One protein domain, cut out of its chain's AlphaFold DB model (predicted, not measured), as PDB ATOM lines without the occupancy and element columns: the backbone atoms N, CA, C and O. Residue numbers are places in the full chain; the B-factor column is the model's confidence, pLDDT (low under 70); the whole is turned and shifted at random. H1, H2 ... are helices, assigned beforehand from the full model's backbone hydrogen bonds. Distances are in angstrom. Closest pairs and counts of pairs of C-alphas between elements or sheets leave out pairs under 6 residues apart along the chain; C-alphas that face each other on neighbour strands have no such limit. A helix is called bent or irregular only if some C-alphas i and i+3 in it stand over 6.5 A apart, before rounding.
ATOM      1  N   GLY A  41     266.180 291.437 360.224       58.34
ATOM      2  CA  GLY A  41     267.463 291.939 360.695       58.34
ATOM      3  C   GLY A  41     268.138 292.804 359.636       58.34
ATOM      4  O   GLY A  41     268.077 292.534 358.435       58.34
ATOM      5  N   THR A  42     268.776 293.881 360.078       74.62
ATOM      6  CA  THR A  42     269.610 294.752 359.245       74.62
ATOM      7  C   THR A  42     270.745 293.967 358.584       74.62
ATOM      8  O   THR A  42     271.245 292.997 359.142       74.62
ATOM      9  N   TRP A  43     271.236 294.417 357.422       79.44
ATOM     10  CA  TRP A  43     272.398 293.795 356.757       79.44
ATOM     11  C   TRP A  43     273.641 293.717 357.665       79.44
ATOM     12  O   TRP A  43     274.477 292.836 357.489       79.44
ATOM     13  N   LYS A  44     273.741 294.616 358.654       79.25
ATOM     14  CA  LYS A  44     274.724 294.588 359.746       79.25
ATOM     15  C   LYS A  44     274.619 293.321 360.604       79.25
ATOM     16  O   LYS A  44     275.627 292.680 360.866       79.25
ATOM     17  N   ASN A  45     273.405 292.918 360.958       79.44
ATOM     18  CA  ASN A  45     273.122 291.707 361.730       79.44
ATOM     19  C   ASN A  45     273.469 290.471 360.901       79.44
ATOM     20  O   ASN A  45     274.116 289.545 361.379       79.44
ATOM     21  N   THR A  46     273.128 290.491 359.609       78.94
ATOM     22  CA  THR A  46     273.540 289.440 358.670       78.94
ATOM     23  C   THR A  46     275.061 289.349 358.543       78.94
ATOM     24  O   THR A  46     275.595 288.247 358.480       78.94
ATOM     25  N   LEU A  47     275.766 290.486 358.526       78.19
ATOM     26  CA  LEU A  47     277.228 290.522 358.510       78.19
ATOM     27  C   LEU A  47     277.787 289.880 359.782       78.19
ATOM     28  O   LEU A  47     278.593 288.966 359.691       78.19
ATOM     29  N   VAL A  48     277.326 290.291 360.958       81.69
ATOM     30  CA  VAL A  48     277.806 289.771 362.247       81.69
ATOM     31  C   VAL A  48     277.561 288.266 362.368       81.69
ATOM     32  O   VAL A  48     278.498 287.513 362.619       81.69
ATOM     33  N   ARG A  49     276.347 287.809 362.050       80.25
ATOM     34  CA  ARG A  49     275.969 286.385 362.029       80.25
ATOM     35  C   ARG A  49     276.687 285.559 360.959       80.25
ATOM     36  O   ARG A  49     276.645 284.336 361.002       80.25
ATOM     37  N   SER A  50     277.329 286.197 359.977       77.06
ATOM     38  CA  SER A  50     278.169 285.490 358.999       77.06
ATOM     39  C   SER A  50     279.575 285.189 359.521       77.06
ATOM     40  O   SER A  50     280.234 284.296 358.993       77.06
ATOM     41  N   PHE A  51     280.032 285.916 360.546       74.56
ATOM     42  CA  PHE A  51     281.360 285.747 361.143       74.56
ATOM     43  C   PHE A  51     281.330 285.073 362.516       74.56
ATOM     44  O   PHE A  51     282.330 284.471 362.899       74.56
ATOM     45  N   PHE A  52     280.211 285.162 363.232       79.19
ATOM     46  CA  PHE A  52     280.043 284.613 364.575       79.19
ATOM     47  C   PHE A  52     278.835 283.675 364.624       79.19
ATOM     48  O   PHE A  52     277.797 283.977 364.030       79.19
ATOM     49  N   SER A  53     278.964 282.550 365.335       80.62
ATOM     50  CA  SER A  53     277.813 281.699 365.663       80.62
ATOM     51  C   SER A  53     276.945 282.348 366.748       80.62
ATOM     52  O   SER A  53     277.392 283.272 367.431       80.62
ATOM     53  N   GLU A  54     275.702 281.886 366.914       72.56
ATOM     54  CA  GLU A  54     274.790 282.450 367.924       72.56
ATOM     55  C   GLU A  54     275.376 282.319 369.342       72.56
ATOM     56  O   GLU A  54     275.335 283.278 370.106       72.56
ATOM     57  N   GLU A  55     276.078 281.221 369.641       74.00
ATOM     58  CA  GLU A  55     276.754 281.026 370.932       74.00
ATOM     59  C   GLU A  55     277.911 282.014 371.160       74.00
ATOM     60  O   GLU A  55     278.169 282.421 372.290       74.00
ATOM     61  N   GLN A  56     278.616 282.410 370.095       74.75
ATOM     62  CA  GLN A  56     279.712 283.382 370.180       74.75
ATOM     63  C   GLN A  56     279.197 284.810 370.355       74.75
ATOM     64  O   GLN A  56     279.863 285.627 370.986       74.75
ATOM     65  N   LEU A  57     278.027 285.116 369.791       76.75
ATOM     66  CA  LEU A  57     277.379 286.414 369.962       76.75
ATOM     67  C   LEU A  57     276.847 286.595 371.381       76.75
ATOM     68  O   LEU A  57     277.019 287.672 371.947       76.75
ATOM     69  N   ASP A  58     276.305 285.531 371.972       76.50
ATOM     70  CA  ASP A  58     275.852 285.533 373.364       76.50
ATOM     71  C   ASP A  58     277.016 285.725 374.359       76.50
ATOM     72  O   ASP A  58     276.845 286.340 375.410       76.50
ATOM     73  N   GLU A  59     278.222 285.252 374.027       78.50
ATOM     74  CA  GLU A  59     279.424 285.417 374.862       78.50
ATOM     75  C   GLU A  59     280.040 286.827 374.767       78.50
ATOM     76  O   GLU A  59     280.757 287.264 375.671       78.50
ATOM     77  N   LEU A  60     279.767 287.557 373.680       71.38
ATOM     78  CA  LEU A  60     280.346 288.878 373.418       71.38
ATOM     79  C   LEU A  60     279.666 290.017 374.198       71.38
ATOM     80  O   LEU A  60     280.247 291.099 374.242       71.38
ATOM     81  N   ASP A  61     278.491 289.788 374.806       74.75
ATOM     82  CA  ASP A  61     277.673 290.758 375.577       74.75
ATOM     83  C   ASP A  61     277.588 292.161 374.931       74.75
ATOM     84  O   ASP A  61     277.575 293.206 375.585       74.75
ATOM     85  N   LEU A  62     277.585 292.185 373.599       77.75
ATOM     86  CA  LEU A  62     277.562 293.377 372.760       77.75
ATOM     87  C   LEU A  62     276.428 293.234 371.755       77.75
ATOM     88  O   LEU A  62     276.132 292.137 371.278       77.75
ATOM     89  N   SER A  63     275.803 294.351 371.389       82.25
ATOM     90  CA  SER A  63     274.761 294.297 370.369       82.25
ATOM     91  C   SER A  63     275.358 293.956 368.999       82.25
ATOM     92  O   SER A  63     276.441 294.427 368.637       82.25
ATOM     93  N   GLU A  64     274.628 293.175 368.192       80.62
ATOM     94  CA  GLU A  64     275.047 292.845 366.820       80.62
ATOM     95  C   GLU A  64     275.349 294.120 366.004       80.62
ATOM     96  O   GLU A  64     276.253 294.138 365.173       80.62
ATOM     97  N   GLU A  65     274.655 295.229 366.271       80.06
ATOM     98  CA  GLU A  65     274.885 296.497 365.576       80.06
ATOM     99  C   GLU A  65     276.211 297.175 365.967       80.06
ATOM    100  O   GLU A  65     276.914 297.685 365.091       80.06
ATOM    101  N   GLU A  66     276.608 297.126 367.240       80.00
ATOM    102  CA  GLU A  66     277.904 297.643 367.700       80.00
ATOM    103  C   GLU A  66     279.069 296.790 367.191       80.00
ATOM    104  O   GLU A  66     280.096 297.333 366.771       80.00
ATOM    105  N   ILE A  67     278.893 295.465 367.153       79.88
ATOM    106  CA  ILE A  67     279.870 294.543 366.566       79.88
ATOM    107  C   ILE A  67     280.016 294.845 365.072       79.88
ATOM    108  O   ILE A  67     281.135 295.033 364.590       79.88
ATOM    109  N   ALA A  68     278.909 294.980 364.336       80.88
ATOM    110  CA  ALA A  68     278.946 295.326 362.918       80.88
ATOM    111  C   ALA A  68     279.653 296.661 362.674       80.88
ATOM    112  O   ALA A  68     280.511 296.747 361.794       80.88
ATOM    113  N   ASP A  69     279.327 297.697 363.447       79.00
ATOM    114  CA  ASP A  69     279.942 299.014 363.293       79.00
ATOM    115  C   ASP A  69     281.437 298.984 363.618       79.00
ATOM    116  O   ASP A  69     282.232 299.621 362.921       79.00
ATOM    117  N   TYR A  70     281.853 298.176 364.593       79.56
ATOM    118  CA  TYR A  70     283.263 297.929 364.872       79.56
ATOM    119  C   TYR A  70     283.967 297.235 363.694       79.56
ATOM    120  O   TYR A  70     285.021 297.694 363.239       79.56
ATOM    121  N   MET A  71     283.364 296.182 363.135       77.06
ATOM    122  CA  MET A  71     283.893 295.476 361.964       77.06
ATOM    123  C   MET A  71     284.009 296.405 360.750       77.06
ATOM    124  O   MET A  71     285.047 296.452 360.089       77.06
ATOM    125  N   ILE A  72     282.977 297.203 360.479       77.88
ATOM    126  CA  ILE A  72     282.939 298.148 359.355       77.88
ATOM    127  C   ILE A  72     283.964 299.270 359.536       77.88
ATOM    128  O   ILE A  72     284.561 299.718 358.557       77.88
ATOM    129  N   LYS A  73     284.186 299.736 360.766       79.38
ATOM    130  CA  LYS A  73     285.083 300.863 361.044       79.38
ATOM    131  C   LYS A  73     286.553 300.462 361.124       79.38
ATOM    132  O   LYS A  73     287.408 301.246 360.719       79.38
ATOM    133  N   HIS A  74     286.854 299.275 361.640       72.56
ATOM    134  CA  HIS A  74     288.229 298.869 361.936       72.56
ATOM    135  C   HIS A  74     288.719 297.725 361.050       72.56
ATOM    136  O   HIS A  74     289.835 297.788 360.539       72.56
ATOM    137  N   ILE A  75     287.882 296.718 360.799       72.25
ATOM    138  CA  ILE A  75     288.286 295.514 360.063       72.25
ATOM    139  C   ILE A  75     288.200 295.742 358.552       72.25
ATOM    140  O   ILE A  75     289.150 295.454 357.831       72.25
ATOM    141  N   VAL A  76     287.105 296.320 358.049       70.12
ATOM    142  CA  VAL A  76     286.917 296.537 356.603       70.12
ATOM    143  C   VAL A  76     287.992 297.456 355.999       70.12
ATOM    144  O   VAL A  76     288.540 297.101 354.953       70.12
ATOM    145  N   PRO A  77     288.366 298.600 356.611       72.62
ATOM    146  CA  PRO A  77     289.426 299.449 356.076       72.62
ATOM    147  C   PRO A  77     290.798 298.783 356.158       72.62
ATOM    148  O   PRO A  77     291.587 298.949 355.231       72.62
ATOM    149  N   PHE A  78     291.056 297.998 357.212       65.81
ATOM    150  CA  PHE A  78     292.277 297.206 357.362       65.81
ATOM    151  C   PHE A  78     292.402 296.162 356.250       65.81
ATOM    152  O   PHE A  78     293.405 296.126 355.543       65.81
ATOM    153  N   VAL A  79     291.359 295.367 356.019       65.12
ATOM    154  CA  VAL A  79     291.342 294.373 354.941       65.12
ATOM    155  C   VAL A  79     291.476 295.064 353.583       65.12
ATOM    156  O   VAL A  79     292.275 294.647 352.754       65.12
ATOM    157  N   LYS A  80     290.778 296.182 353.357       68.31
ATOM    158  CA  LYS A  80     290.855 296.926 352.093       68.31
ATOM    159  C   LYS A  80     292.246 297.506 351.816       68.31
ATOM    160  O   LYS A  80     292.675 297.482 350.664       68.31
ATOM    161  N   SER A  81     292.940 298.030 352.827       65.75
ATOM    162  CA  SER A  81     294.293 298.568 352.649       65.75
ATOM    163  C   SER A  81     295.338 297.470 352.463       65.75
ATOM    164  O   SER A  81     296.303 297.689 351.739       65.75
ATOM    165  N   HIS A  82     295.113 296.284 353.031       56.97
ATOM    166  CA  HIS A  82     296.073 295.184 352.987       56.97
ATOM    167  C   HIS A  82     295.755 294.121 351.934       56.97
ATOM    168  O   HIS A  82     296.628 293.317 351.648       56.97
ATOM    169  N   ILE A  83     294.585 294.127 351.283       59.88
ATOM    170  CA  ILE A  83     294.281 293.234 350.146       59.88
ATOM    171  C   ILE A  83     295.305 293.420 349.018       59.88
ATOM    172  O   ILE A  83     295.717 292.447 348.397       59.88
ATOM    173  N   VAL A  84     295.758 294.650 348.762       58.09
ATOM    174  CA  VAL A  84     296.750 294.935 347.709       58.09
ATOM    175  C   VAL A  84     298.116 294.324 348.035       58.09
ATOM    176  O   VAL A  84     298.818 293.872 347.127       58.09
ATOM    177  N   ASP A  85     298.472 294.263 349.316       55.59
ATOM    178  CA  ASP A  85     299.714 293.649 349.787       55.59
ATOM    179  C   ASP A  85     299.562 292.126 349.959       55.59
ATOM    180  O   ASP A  85     300.468 291.374 349.610       55.59
ATOM    181  N   ALA A  86     298.380 291.652 350.357       50.47
ATOM    182  CA  ALA A  86     297.989 290.243 350.424       50.47
ATOM    183  C   ALA A  86     298.024 289.566 349.049       50.47
ATOM    184  O   ALA A  86     298.510 288.451 348.919       50.47
ATOM    185  N   ILE A  87     297.568 290.263 348.000       54.53
ATOM    186  CA  ILE A  87     297.621 289.776 346.613       54.53
ATOM    187  C   ILE A  87     299.074 289.564 346.149       54.53
ATOM    188  O   ILE A  87     299.321 288.728 345.279       54.53
ATOM    189  N   LYS A  88     300.046 290.292 346.720       54.41
ATOM    190  CA  LYS A  88     301.475 290.132 346.401       54.41
ATOM    191  C   LYS A  88     302.145 289.005 347.188       54.41
ATOM    192  O   LYS A  88     303.117 288.439 346.695       54.41
TER     193      LYS A  88
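AT A GLANCE: This is residues 41 to 88 of the 273 residues of the protein "Proteophosphoglycan 5, related protein" of Toxoplasma gondii TgCATBr9 (UniProt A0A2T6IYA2). A long helix, H3, kinked by 36 degrees near residue 77, starts in a compact body with H1 and the short H2, and residues 73 to 88 stick out from it as an arm. The 48 printed residues include three named helices, H1, H2, H3 in chain order, and no named strand: all helix. The whole is loose, radius of gyration of the C-alphas 12.5 A, spanning 37 by 17 by 16 A.

HOW THE PARTS SIT: H3, residues 64 to 86, touches H1, residues 43 to 51, with residues 64 to 69 alone; the closest C-alphas, of Lys 44 and Ala 68, are 5.3 A apart. They run the same way at a steep tilt of 66 degrees. H2, residues 54 to 59, is close to H3 but not clearly touching: the closest C-alphas, of Leu 57 and Glu 64, are 7.5 A apart. H1 and H2 meet only through their link. Every O i to N i+4 pair is within hydrogen-bond range in H1 and H2, and 14 of 19 in H3.

IN THESE COORDINATES: H3 measures 28.3 A from C-alpha 64 to C-alpha 86 at (297.989, 290.243, 350.424), and is only just irregular: C-alphas 81 and 84 are 6.6 A apart. H1, 12.8 A, begins at C-alpha 43 (272.398, 293.795, 356.757); H2 measures 8.9 A.

THE WHOLE: The printed part has no cut, and both links are tight. Residue 41 and residues 78 to 88 have pLDDT under 70.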